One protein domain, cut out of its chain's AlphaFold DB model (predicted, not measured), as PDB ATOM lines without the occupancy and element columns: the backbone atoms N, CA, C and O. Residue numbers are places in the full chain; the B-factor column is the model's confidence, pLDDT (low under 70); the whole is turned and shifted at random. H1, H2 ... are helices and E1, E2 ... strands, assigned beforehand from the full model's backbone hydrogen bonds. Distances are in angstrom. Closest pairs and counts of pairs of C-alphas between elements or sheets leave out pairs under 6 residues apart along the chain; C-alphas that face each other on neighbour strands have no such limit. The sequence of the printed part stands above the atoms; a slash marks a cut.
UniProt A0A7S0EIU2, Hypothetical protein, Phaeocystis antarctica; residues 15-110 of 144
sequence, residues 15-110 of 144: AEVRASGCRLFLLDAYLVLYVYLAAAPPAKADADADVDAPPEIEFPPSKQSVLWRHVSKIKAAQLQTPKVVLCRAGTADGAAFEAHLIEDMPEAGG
ATOM      1  N   ALA A  15     118.054 157.640 159.361       90.62
ATOM      2  CA  ALA A  15     119.010 158.578 158.791       90.62
ATOM      3  C   ALA A  15     119.990 159.062 159.870       90.62
ATOM      4  O   ALA A  15     121.200 158.937 159.685       90.62
ATOM      5  N   GLU A  16     119.476 159.490 161.025       91.81
ATOM      6  CA  GLU A  16     120.277 159.937 162.167       91.81
ATOM      7  C   GLU A  16     121.100 158.798 162.788       91.81
ATOM      8  O   GLU A  16     122.303 158.950 163.023       91.81
ATOM      9  N   VAL A  17     120.498 157.616 162.980       90.56
ATOM     10  CA  VAL A  17     121.213 156.423 163.474       90.56
ATOM     11  C   VAL A  17     122.416 156.106 162.579       90.56
ATOM     12  O   VAL A  17     123.528 155.930 163.084       90.56
ATOM     13  N   ARG A  18     122.238 156.091 161.251       89.12
ATOM     14  CA  ARG A  18     123.314 155.800 160.286       89.12
ATOM     15  C   ARG A  18     124.341 156.929 160.193       89.12
ATOM     16  O   ARG A  18     125.537 156.647 160.145       89.12
ATOM     17  N   ALA A  19     123.895 158.183 160.185       89.00
ATOM     18  CA  ALA A  19     124.764 159.354 160.066       89.00
ATOM     19  C   ALA A  19     125.622 159.587 161.317       89.00
ATOM     20  O   ALA A  19     126.719 160.136 161.210       89.00
ATOM     21  N   SER A  20     125.166 159.127 162.488       89.25
ATOM     22  CA  SER A  20     125.892 159.293 163.753       89.25
ATOM     23  C   SER A  20     127.283 158.642 163.769       89.25
ATOM     24  O   SER A  20     128.123 159.011 164.588       89.25
ATOM     25  N   GLY A  21     127.522 157.632 162.921       86.19
ATOM     26  CA  GLY A  21     128.731 156.802 162.962       86.19
ATOM     27  C   GLY A  21     128.849 155.922 164.218       86.19
ATOM     28  O   GLY A  21     129.807 155.158 164.353       86.19
ATOM     29  N   CYS A  22     127.879 155.996 165.132       88.19
ATOM     30  CA  CYS A  22     127.797 155.168 166.322       88.19
ATOM     31  C   CYS A  22     127.190 153.803 165.991       88.19
ATOM     32  O   CYS A  22     126.452 153.624 165.025       88.19
ATOM     33  N   ARG A  23     127.480 152.815 166.842       90.62
ATOM     34  CA  ARG A  23     126.880 151.477 166.748       90.62
ATOM     35  C   ARG A  23     126.063 151.086 167.970       90.62
ATOM     36  O   ARG A  23     125.322 150.118 167.895       90.62
ATOM     37  N   LEU A  24     126.200 151.801 169.083       92.62
ATOM     38  CA  LEU A  24     125.495 151.519 170.328       92.62
ATOM     39  C   LEU A  24     124.617 152.715 170.681       92.62
ATOM     40  O   LEU A  24     125.126 153.822 170.847       92.62
ATOM     41  N   PHE A  25     123.320 152.470 170.814       94.25
ATOM     42  CA  PHE A  25     122.308 153.492 171.046       94.25
ATOM     43  C   PHE A  25     121.536 153.185 172.324       94.25
ATOM     44  O   PHE A  25     121.342 152.022 172.690       94.25
ATOM     45  N   LEU A  26     121.102 154.242 173.004       95.62
ATOM     46  CA  LEU A  26     120.178 154.174 174.126       95.62
ATOM     47  C   LEU A  26     118.934 154.971 173.750       95.62
ATOM     48  O   LEU A  26     119.040 156.168 173.499       95.62
ATOM     49  N   LEU A  27     117.780 154.314 173.747       95.62
ATOM     50  CA  LEU A  27     116.484 154.951 173.544       95.62
ATOM     51  C   LEU A  27     115.652 154.814 174.819       95.62
ATOM     52  O   LEU A  27     115.445 153.706 175.317       95.62
ATOM     53  N   ASP A  28     115.182 155.948 175.329       94.81
ATOM     54  CA  ASP A  28     114.234 156.018 176.437       94.81
ATOM     55  C   ASP A  28     112.805 156.109 175.887       94.81
ATOM     56  O   ASP A  28     112.364 157.169 175.452       94.81
ATOM     57  N   ALA A  29     112.092 154.980 175.893       94.25
ATOM     58  CA  ALA A  29     110.685 154.870 175.510       94.25
ATOM     59  C   ALA A  29     109.772 154.851 176.753       94.25
ATOM     60  O   ALA A  29     108.795 154.098 176.828       94.25
ATOM     61  N   TYR A  30     110.117 155.656 177.762       90.56
ATOM     62  CA  TYR A  30     109.413 155.832 179.032       90.56
ATOM     63  C   TYR A  30     109.375 154.580 179.920       90.56
ATOM     64  O   TYR A  30     110.122 154.500 180.888       90.56
ATOM     65  N   LEU A  31     108.546 153.576 179.606       94.50
ATOM     66  CA  LEU A  31     108.457 152.330 180.390       94.50
ATOM     67  C   LEU A  31     109.506 151.287 179.985       94.50
ATOM     68  O   LEU A  31     109.703 150.292 180.694       94.50
ATOM     69  N   VAL A  32     110.179 151.503 178.855       96.50
ATOM     70  CA  VAL A  32     111.214 150.616 178.328       96.50
ATOM     71  C   VAL A  32     112.433 151.438 177.916       96.50
ATOM     72  O   VAL A  32     112.312 152.427 177.207       96.50
ATOM     73  N   LEU A  33     113.617 151.007 178.348       97.00
ATOM     74  CA  LEU A  33     114.899 151.513 177.869       97.00
ATOM     75  C   LEU A  33     115.502 150.486 176.919       97.00
ATOM     76  O   LEU A  33     115.842 149.378 177.346       97.00
ATOM     77  N   TYR A  34     115.669 150.854 175.657       97.31
ATOM     78  CA  TYR A  34     116.329 150.008 174.673       97.31
ATOM     79  C   TYR A  34     117.812 150.352 174.608       97.31
ATOM     80  O   TYR A  34     118.185 151.494 174.358       97.31
ATOM     81  N   VAL A  35     118.663 149.351 174.808       97.12
ATOM     82  CA  VAL A  35     120.083 149.408 174.461       97.12
ATOM     83  C   VAL A  35     120.248 148.625 173.168       97.12
ATOM     84  O   VAL A  35     120.174 147.393 173.177       97.12
ATOM     85  N   TYR A  36     120.444 149.344 172.071       96.25
ATOM     86  CA  TYR A  36     120.443 148.796 170.721       96.25
ATOM     87  C   TYR A  36     121.850 148.784 170.132       96.25
ATOM     88  O   TYR A  36     122.544 149.803 170.138       96.25
ATOM     89  N   LEU A  37     122.272 147.631 169.615       94.88
ATOM     90  CA  LEU A  37     123.501 147.487 168.839       94.88
ATOM     91  C   LEU A  37     123.171 147.387 167.346       94.88
ATOM     92  O   LEU A  37     122.646 146.370 166.887       94.88
ATOM     93  N   ALA A  38     123.545 148.413 166.588       92.31
ATOM     94  CA  ALA A  38     123.411 148.448 165.140       92.31
ATOM     95  C   ALA A  38     124.369 147.459 164.446       92.31
ATOM     96  O   ALA A  38     125.460 147.129 164.946       92.31
ATOM     97  N   ALA A  39     123.969 147.010 163.253       87.25
ATOM     98  CA  ALA A  39     124.811 146.189 162.389       87.25
ATOM     99  C   ALA A  39     126.146 146.897 162.103       87.25
ATOM    100  O   ALA A  39     126.228 148.126 162.072       87.25
ATOM    101  N   ALA A  40     127.218 146.120 161.938       79.69
ATOM    102  CA  ALA A  40     128.477 146.698 161.485       79.69
ATOM    103  C   ALA A  40     128.283 147.263 160.069       79.69
ATOM    104  O   ALA A  40     127.604 146.622 159.262       79.69
ATOM    105  N   PRO A  41     128.863 148.434 159.749       69.81
ATOM    106  CA  PRO A  41     128.904 148.882 158.367       69.81
ATOM    107  C   PRO A  41     129.619 147.818 157.514       69.81
ATOM    108  O   PRO A  41     130.555 147.178 158.008       69.81
ATOM    109  N   PRO A  42     129.190 147.592 156.260       61.59
ATOM    110  CA  PRO A  42     129.859 146.644 155.379       61.59
ATOM    111  C   PRO A  42     131.328 147.051 155.206       61.59
ATOM    112  O   PRO A  42     131.628 148.228 154.996       61.59
ATOM    113  N   ALA A  43     132.244 146.083 155.315       60.25
ATOM    114  CA  ALA A  43     133.656 146.318 155.034       60.25
ATOM    115  C   ALA A  43     133.790 146.847 153.598       60.25
ATOM    116  O   ALA A  43     133.187 146.289 152.677       60.25
ATOM    117  N   LYS A  44     134.535 147.943 153.398       55.72
ATOM    118  CA  LYS A  44     134.801 148.453 152.046       55.72
ATOM    119  C   LYS A  44     135.528 147.358 151.262       55.72
ATOM    120  O   LYS A  44     136.552 146.866 151.716       55.72
ATOM    121  N   ALA A  45     134.973 146.970 150.116       55.72
ATOM    122  CA  ALA A  45     135.466 145.873 149.284       55.72
ATOM    123  C   ALA A  45     136.680 146.254 148.413       55.72
ATOM    124  O   ALA A  45     137.092 145.470 147.559       55.72
ATOM    125  N   ASP A  46     137.247 147.445 148.613       53.56
ATOM    126  CA  ASP A  46     138.327 147.958 147.784       53.56
ATOM    127  C   ASP A  46     139.678 147.535 148.365       53.56
ATOM    128  O   ASP A  46     140.000 147.795 149.524       53.56
ATOM    129  N   ALA A  47     140.416 146.813 147.525       56.56
ATOM    130  CA  ALA A  47     141.698 146.183 147.774       56.56
ATOM    131  C   ALA A  47     142.774 147.144 148.318       56.56
ATOM    132  O   ALA A  47     142.769 148.340 148.038       56.56
ATOM    133  N   ASP A  48     143.739 146.558 149.030       52.91
ATOM    134  CA  ASP A  48     145.004 147.161 149.465       52.91
ATOM    135  C   ASP A  48     144.939 148.190 150.603       52.91
ATOM    136  O   ASP A  48     145.471 149.295 150.511       52.91
ATOM    137  N   ALA A  49     144.392 147.788 151.749       48.09
ATOM    138  CA  ALA A  49     144.899 148.253 153.035       48.09
ATOM    139  C   ALA A  49     144.553 147.252 154.138       48.09
ATOM    140  O   ALA A  49     143.516 146.594 154.115       48.09
ATOM    141  N   ASP A  50     145.444 147.173 155.112       50.41
ATOM    142  CA  ASP A  50     145.269 146.617 156.449       50.41
ATOM    143  C   ASP A  50     144.141 147.393 157.174       50.41
ATOM    144  O   ASP A  50     144.382 148.228 158.044       50.41
ATOM    145  N   VAL A  51     142.896 147.263 156.693       56.31
ATOM    146  CA  VAL A  51     141.737 148.003 157.207       56.31
ATOM    147  C   VAL A  51     141.210 147.249 158.416       56.31
ATOM    148  O   VAL A  51     140.473 146.273 158.274       56.31
ATOM    149  N   ASP A  52     141.606 147.726 159.596       55.94
ATOM    150  CA  ASP A  52     141.060 147.340 160.895       55.94
ATOM    151  C   ASP A  52     139.542 147.133 160.796       55.94
ATOM    152  O   ASP A  52     138.767 148.076 160.589       55.94
ATOM    153  N   ALA A  53     139.106 145.879 160.945       57.97
ATOM    154  CA  ALA A  53     137.701 145.584 161.162       57.97
ATOM    155  C   ALA A  53     137.220 146.444 162.346       57.97
ATOM    156  O   ALA A  53     137.938 146.545 163.347       57.97
ATOM    157  N   PRO A  54     136.038 147.087 162.261       63.56
ATOM    158  CA  PRO A  54     135.572 147.955 163.332       63.56
ATOM    159  C   PRO A  54     135.595 147.176 164.652       63.56
ATOM    160  O   PRO A  54     135.092 146.046 164.677       63.56
ATOM    161  N   PRO A  55     136.172 147.749 165.727       67.31
ATOM    162  CA  PRO A  55     136.422 147.019 166.959       67.31
ATOM    163  C   PRO A  55     135.132 146.371 167.449       67.31
ATOM    164  O   PRO A  55     134.058 146.988 167.439       67.31
ATOM    165  N   GLU A  56     135.232 145.103 167.833       79.75
ATOM    166  CA  GLU A  56     134.086 144.356 168.320       79.75
ATOM    167  C   GLU A  56     133.557 145.028 169.592       79.75
ATOM    168  O   GLU A  56     134.262 145.183 170.589       79.75
ATOM    169  N   ILE A  57     132.306 145.484 169.540       85.44
ATOM    170  CA  ILE A  57     131.650 146.089 170.694       85.44
ATOM    171  C   ILE A  57     131.146 144.955 171.575       85.44
ATOM    172  O   ILE A  57     130.269 144.192 171.162       85.44
ATOM    173  N   GLU A  58     131.673 144.876 172.798       88.69
ATOM    174  CA  GLU A  58     131.177 143.954 173.818       88.69
ATOM    175  C   GLU A  58     129.671 144.165 174.008       88.69
ATOM    176  O   GLU A  58     129.204 145.256 174.360       88.69
ATOM    177  N   PHE A  59     128.900 143.108 173.762       90.81
ATOM    178  CA  PHE A  59     127.458 143.157 173.908       90.81
ATOM    179  C   PHE A  59     126.918 141.834 174.464       90.81
ATOM    180  O   PHE A  59     127.046 140.799 173.801       90.81
ATOM    181  N   PRO A  60     126.264 141.845 175.638       91.94
ATOM    182  CA  PRO A  60     125.734 143.016 176.342       91.94
ATOM    183  C   PRO A  60     126.825 143.899 176.977       91.94
ATOM    184  O   PRO A  60     127.824 143.367 177.448       91.94
ATOM    185  N   PRO A  61     126.646 145.234 177.038       92.00
ATOM    186  CA  PRO A  61     127.649 146.107 177.639       92.00
ATOM    187  C   PRO A  61     127.865 145.769 179.116       92.00
ATOM    188  O   PRO A  61     126.891 145.568 179.855       92.00
ATOM    189  N   SER A  62     129.121 145.775 179.568       92.94
ATOM    190  CA  SER A  62     129.481 145.536 180.970       92.94
ATOM    191  C   SER A  62     128.695 146.432 181.933       92.94
ATOM    192  O   SER A  62     128.585 147.643 181.724       92.94
ATOM    193  N   LYS A  63     128.203 145.871 183.045       90.69
ATOM    194  CA  LYS A  63     127.439 146.600 184.081       90.69
ATOM    195  C   LYS A  63     128.201 147.767 184.717       90.69
ATOM    196  O   LYS A  63     127.578 148.655 185.291       90.69
ATOM    197  N   GLN A  64     129.527 147.777 184.615       92.06
ATOM    198  CA  GLN A  64     130.371 148.858 185.131       92.06
ATOM    199  C   GLN A  64     130.579 149.999 184.119       92.06
ATOM    200  O   GLN A  64     131.165 151.028 184.472       92.06
ATOM    201  N   SER A  65     130.092 149.837 182.882       91.81
ATOM    202  CA  SER A  65     130.225 150.820 181.804       91.81
ATOM    203  C   SER A  65     129.510 152.139 182.105       91.81
ATOM    204  O   SER A  65     128.559 152.217 182.891       91.81
ATOM    205  N   VAL A  66     129.951 153.199 181.422       91.00
ATOM    206  CA  VAL A  66     129.320 154.526 181.478       91.00
ATOM    207  C   VAL A  66     127.848 154.456 181.064       91.00
ATOM    208  O   VAL A  66     127.011 155.094 181.701       91.00
ATOM    209  N   LEU A  67     127.518 153.616 180.075       92.25
ATOM    210  CA  LEU A  67     126.140 153.374 179.649       92.25
ATOM    211  C   LEU A  67     125.270 152.902 180.819       92.25
ATOM    212  O   LEU A  67     124.223 153.486 181.084       92.25
ATOM    213  N   TRP A  68     125.705 151.883 181.564       94.69
ATOM    214  CA  TRP A  68     124.914 151.358 182.682       94.69
ATOM    215  C   TRP A  68     124.796 152.334 183.852       94.69
ATOM    216  O   TRP A  68     123.760 152.354 184.523       94.69
ATOM    217  N   ARG A  69     125.799 153.193 184.073       94.19
ATOM    218  CA  ARG A  69     125.659 154.317 185.014       94.19
ATOM    219  C   ARG A  69     124.570 155.286 184.557       94.19
ATOM    220  O   ARG A  69     123.794 155.744 185.391       94.19
ATOM    221  N   HIS A  70     124.484 155.570 183.260       93.69
ATOM    222  CA  HIS A  70     123.449 156.438 182.700       93.69
ATOM    223  C   HIS A  70     122.052 155.802 182.793       93.69
ATOM    224  O   HIS A  70     121.141 156.413 183.345       93.69
ATOM    225  N   VAL A  71     121.909 154.534 182.396       94.94
ATOM    226  CA  VAL A  71     120.669 153.749 182.562       94.94
ATOM    227  C   VAL A  71     120.207 153.741 184.021       94.94
ATOM    228  O   VAL A  71     119.026 153.916 184.304       94.94
ATOM    229  N   SER A  72     121.132 153.579 184.970       94.69
ATOM    230  CA  SER A  72     120.794 153.577 186.400       94.69
ATOM    231  C   SER A  72     120.269 154.933 186.876       94.69
ATOM    232  O   SER A  72     119.340 154.966 187.678       94.69
ATOM    233  N   LYS A  73     120.818 156.042 186.357       94.62
ATOM    234  CA  LYS A  73     120.312 157.394 186.642       94.62
ATOM    235  C   LYS A  73     118.895 157.591 186.108       94.62
ATOM    236  O   LYS A  73     118.056 158.077 186.857       94.62
ATOM    237  N   ILE A  74     118.618 157.168 184.871       94.19
ATOM    238  CA  ILE A  74     117.266 157.244 184.289       94.19
ATOM    239  C   ILE A  74     116.283 156.451 185.154       94.19
ATOM    240  O   ILE A  74     115.270 156.987 185.596       94.19
ATOM    241  N   LYS A  75     116.623 155.201 185.490       94.44
ATOM    242  CA  LYS A  75     115.775 154.346 186.333       94.44
ATOM    243  C   LYS A  75     115.467 154.953 187.702       94.44
ATOM    244  O   LYS A  75     114.371 154.745 188.204       94.44
ATOM    245  N   ALA A  76     116.425 155.657 188.304       94.50
ATOM    246  CA  ALA A  76     116.254 156.294 189.608       94.50
ATOM    247  C   ALA A  76     115.426 157.590 189.551       94.50
ATOM    248  O   ALA A  76     114.884 158.001 190.573       94.50
ATOM    249  N   ALA A  77     115.345 158.237 188.387       93.12
ATOM    250  CA  ALA A  77     114.605 159.484 188.200       93.12
ATOM    251  C   ALA A  77     113.111 159.270 187.895       93.12
ATOM    252  O   ALA A  77     112.330 160.213 188.007       93.12
ATOM    253  N   GLN A  78     112.705 158.060 187.501       90.50
ATOM    254  CA  GLN A  78     111.328 157.763 187.106       90.50
ATOM    255  C   GLN A  78     110.490 157.188 188.256       90.50
ATOM    256  O   GLN A  78     110.975 156.399 189.063       90.50
ATOM    257  N   LEU A  79     109.200 157.550 188.296       91.44
ATOM    258  CA  LEU A  79     108.237 157.034 189.281       91.44
ATOM    259  C   LEU A  79     108.046 155.516 189.147       91.44
ATOM    260  O   LEU A  79     107.981 154.797 190.143       91.44
ATOM    261  N   GLN A  80     107.967 155.032 187.909       93.75
ATOM    262  CA  GLN A  80     107.933 153.614 187.585       93.75
ATOM    263  C   GLN A  80     109.281 153.218 186.989       93.75
ATOM    264  O   GLN A  80     109.767 153.855 186.062       93.75
ATOM    265  N   THR A  81     109.896 152.162 187.518       95.38
ATOM    266  CA  THR A  81     111.196 151.707 187.017       95.38
ATOM    267  C   THR A  81     111.044 151.090 185.622       95.38
ATOM    268  O   THR A  81     110.379 150.055 185.505       95.38
ATOM    269  N   PRO A  82     111.690 151.639 184.579       96.62
ATOM    270  CA  PRO A  82     111.574 151.087 183.241       96.62
ATOM    271  C   PRO A  82     112.296 149.746 183.096       96.62
ATOM    272  O   PRO A  82     113.335 149.483 183.727       96.62
ATOM    273  N   LYS A  83     111.756 148.893 182.220       96.81
ATOM    274  CA  LYS A  83     112.392 147.639 181.798       96.81
ATOM    275  C   LYS A  83     113.551 147.961 180.861       96.81
ATOM    276  O   LYS A  83     113.380 148.717 179.920       96.81
ATOM    277  N   VAL A  84     114.715 147.351 181.067       96.81
ATOM    278  CA  VAL A  84     115.839 147.490 180.126       96.81
ATOM    279  C   VAL A  84     115.832 146.313 179.158       96.81
ATOM    280  O   VAL A  84     115.853 145.163 179.601       96.81
ATOM    281  N   VAL A  85     115.814 146.597 177.859       97.06
ATOM    282  CA  VAL A  85     115.870 145.616 176.770       97.06
ATOM    283  C   VAL A  85     117.193 145.790 176.034       97.06
ATOM    284  O   VAL A  85     117.532 146.886 175.600       97.06
ATOM    285  N   LEU A  86     117.962 144.708 175.920       96.94
ATOM    286  CA  LEU A  86     119.211 144.682 175.164       96.94
ATOM    287  C   LEU A  86     118.913 144.023 173.821       96.94
ATOM    288  O   LEU A  86     118.524 142.858 173.794       96.94
ATOM    289  N   CYS A  87     119.076 144.752 172.726       95.56
ATOM    290  CA  CYS A  87     118.687 144.297 171.397       95.56
ATOM    291  C   CYS A  87     119.782 144.558 170.361       95.56
ATOM    292  O   CYS A  87     120.683 145.376 170.559       95.56
ATOM    293  N   ARG A  88     119.726 143.807 169.261       95.12
ATOM    294  CA  ARG A  88     120.652 143.917 168.132       95.12
ATOM    295  C   ARG A  88     119.841 144.104 166.855       95.12
ATOM    296  O   ARG A  88     118.730 143.586 166.763       95.12
ATOM    297  N   ALA A  89     120.417 144.790 165.874       92.44
ATOM    298  CA  ALA A  89     119.853 144.859 164.531       92.44
ATOM    299  C   ALA A  89     119.531 143.452 163.995       92.44
ATOM    300  O   ALA A  89     120.321 142.520 164.179       92.44
ATOM    301  N   GLY A  90     118.378 143.304 163.343       89.31
ATOM    302  CA  GLY A  90     117.938 142.034 162.754       89.31
ATOM    303  C   GLY A  90     117.374 140.998 163.737       89.31
ATOM    304  O   GLY A  90     117.088 139.876 163.324       89.31
ATOM    305  N   THR A  91     117.197 141.328 165.023       92.12
ATOM    306  CA  THR A  91     116.456 140.476 165.976       92.12
ATOM    307  C   THR A  91     115.031 140.987 166.193       92.12
ATOM    308  O   THR A  91     114.733 142.142 165.908       92.12
ATOM    309  N   ALA A  92     114.145 140.151 166.751       89.19
ATOM    310  CA  ALA A  92     112.772 140.559 167.073       89.19
ATOM    311  C   ALA A  92     112.720 141.757 168.043       89.19
ATOM    312  O   ALA A  92     111.964 142.698 167.830       89.19
ATOM    313  N   ASP A  93     113.572 141.762 169.076       88.69
ATOM    314  CA  ASP A  93     113.697 142.912 169.981       88.69
ATOM    315  C   ASP A  93     114.327 144.133 169.284       88.69
ATOM    316  O   ASP A  93     114.058 145.267 169.674       88.69
ATOM    317  N   GLY A  94     115.160 143.915 168.259       92.12
ATOM    318  CA  GLY A  94     115.700 144.970 167.401       92.12
ATOM    319  C   GLY A  94     114.607 145.653 166.585       92.12
ATOM    320  O   GLY A  94     114.499 146.872 166.631       92.12
ATOM    321  N   ALA A  95     113.718 144.879 165.961       90.94
ATOM    322  CA  ALA A  95     112.554 145.419 165.256       90.94
ATOM    323  C   ALA A  95     111.645 146.251 166.186       90.94
ATOM    324  O   ALA A  95     111.077 147.258 165.771       90.94
ATOM    325  N   ALA A  96     111.542 145.881 167.471       90.69
ATOM    326  CA  ALA A  96     110.806 146.677 168.453       90.69
ATOM    327  C   ALA A  96     111.468 148.037 168.746       90.69
ATOM    328  O   ALA A  96     110.755 149.016 168.943       90.69
ATOM    329  N   PHE A  97     112.804 148.124 168.765       93.38
ATOM    330  CA  PHE A  97     113.511 149.412 168.810       93.38
ATOM    331  C   PHE A  97     113.238 150.227 167.539       93.38
ATOM    332  O   PHE A  97     112.909 151.405 167.624       93.38
ATOM    333  N   GLU A  98     113.317 149.586 166.375       91.62
ATOM    334  CA  GLU A  98     113.157 150.229 165.064       91.62
ATOM    335  C   GLU A  98     111.747 150.806 164.876       91.62
ATOM    336  O   GLU A  98     111.595 151.887 164.319       91.62
ATOM    337  N   ALA A  99     110.723 150.171 165.449       89.88
ATOM    338  CA  ALA A  99     109.355 150.693 165.469       89.88
ATOM    339  C   ALA A  99     109.188 152.019 166.246       89.88
ATOM    340  O   ALA A  99     108.160 152.678 166.105       89.88
ATOM    341  N   HIS A 100     110.165 152.412 167.072       92.25
ATOM    342  CA  HIS A 100     110.174 153.712 167.752       92.25
ATOM    343  C   HIS A 100     110.898 154.807 166.947       92.25
ATOM    344  O   HIS A 100     110.929 155.958 167.390       92.25
ATOM    345  N   LEU A 101     111.465 154.485 165.779       92.06
ATOM    346  CA  LEU A 101     112.030 155.463 164.846       92.06
ATOM    347  C   LEU A 101     110.901 156.101 164.020       92.06
ATOM    348  O   LEU A 101     110.731 155.847 162.833       92.06
ATOM    349  N   ILE A 102     110.076 156.895 164.705       89.56
ATOM    350  CA  ILE A 102     108.795 157.418 164.207       89.56
ATOM    351  C   ILE A 102     108.908 158.437 163.065       89.56
ATOM    352  O   ILE A 102     107.889 158.804 162.484       89.56
ATOM    353  N   GLU A 103     110.104 158.952 162.783       91.25
ATOM    354  CA  GLU A 103     110.302 159.881 161.667       91.25
ATOM    355  C   GLU A 103     110.341 159.148 160.316       91.25
ATOM    356  O   GLU A 103     110.050 159.757 159.280       91.25
ATOM    357  N   ASP A 104     110.651 157.848 160.330       85.75
ATOM    358  CA  ASP A 104     110.653 156.994 159.146       85.75
ATOM    359  C   ASP A 104     109.275 156.370 158.885       85.75
ATOM    360  O   ASP A 104     108.424 156.248 159.769       85.75
ATOM    361  N   MET A 105     109.062 155.905 157.650       73.81
ATOM    362  CA  MET A 105     107.893 155.079 157.345       73.81
ATOM    363  C   MET A 105     107.959 153.766 158.131       73.81
ATOM    364  O   MET A 105     109.000 153.101 158.092       73.81
ATOM    365  N   PRO A 106     106.855 153.311 158.750       61.72
ATOM    366  CA  PRO A 106     106.802 151.958 159.280       61.72
ATOM    367  C   PRO A 106     107.013 150.971 158.124       61.72
ATOM    368  O   PRO A 106     106.287 151.019 157.125       61.72
ATOM    369  N   GLU A 107     108.010 150.084 158.236       56.06
ATOM    370  CA  GLU A 107     108.157 148.980 157.287       56.06
ATOM    371  C   GLU A 107     106.826 148.219 157.213       56.06
ATOM    372  O   GLU A 107     106.179 147.942 158.228       56.06
ATOM    373  N   ALA A 108     106.379 147.969 155.982       47.28
ATOM    374  CA  ALA A 108     105.042 147.499 155.658       47.28
ATOM    375  C   ALA A 108     104.638 146.278 156.508       47.28
ATOM    376  O   ALA A 108     105.078 145.158 156.260       47.28
ATOM    377  N   GLY A 109     103.777 146.491 157.507       45.66
ATOM    378  CA  GLY A 109     103.289 145.407 158.366       45.66
ATOM    379  C   GLY A 109     102.570 145.839 159.645       45.66
ATOM    380  O   GLY A 109     101.742 145.086 160.152       45.66
ATOM    381  N   GLY A 110     102.811 147.051 160.151       40.88
ATOM    382  CA  GLY A 110     102.067 147.618 161.280       40.88
ATOM    383  C   GLY A 110     100.980 148.570 160.793       40.88
ATOM    384  O   GLY A 110     101.281 149.677 160.365       40.88
TER     385      GLY A 110
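Overview. This is residues 15 to 110 of the 144 residues of the protein "Hypothetical protein" of Phaeocystis antarctica (UniProt A0A7S0EIU2). A small sheet of three strands has helix H2 along one face and short helix H3 across the other, three layers in all, while H1 lies off the sheet. Between E2 and H2 a long loop reaches far out and folds back, its residues 45 to 50 sticking out. The printed part has 96 residues, under half in named elements, in the order H1, E1, E2, H2, E3, H3; the class is mixed, helices and strands. The sheet is mixed, in the order E1, E2, E3. The whole is loose, with a radius of gyration of the C-alphas of 15.7 A and spans of 55 by 38 by 21 A.

Along the chain. H1 is residues 15 to 19, beginning at C-alpha 15 (119.010, 158.578, 158.791). E1, residues 24 to 29, is 16.0 A long, and E2, residues 32 to 37, 15.8 A. H2, residues 66 to 77, is 16.9 A long. E3, residues 83 to 88, is 16.4 A long. H3, residues 92 to 98, ends at C-alpha 98 (113.157, 150.229, 165.064).

Arrangement. E1 and E2 form an antiparallel hairpin, with N 27 and O 34 2.9 A apart. E2 and E3 are parallel, with N 35 and O 85 2.8 A apart; E2, H2, E3 make a strand-helix-strand unit, a helix between parallel neighbour strands, with a right-handed crossover. H2 is on the sheet at a height of 10.2 A, over E2 and only just not over E1, where 2 of its C-alphas fall; the closest C-alphas of H2 and E2 are Val 71 and Leu 33, 7.8 A. H3 is on the opposite face at a height of 7.8 A, over E3 and only just not over E2, where 2 fall; its closest C-alphas to E3 are Gly 94 and Cys 87, 5.0 A. H1 is not on the sheet and is apart from H2 and H3. In H1, H2 and H3 every O i to N i+4 pair is within hydrogen-bond range.

Size, cuts and confidence. The C-alphas of Asp 48 and Leu 79, the two farthest apart, are 55.1 A apart. The printed part has no cut. The link from E2 to H2 is long. The pLDDT is under 70 in residues 41 to 55 and 106 to 110.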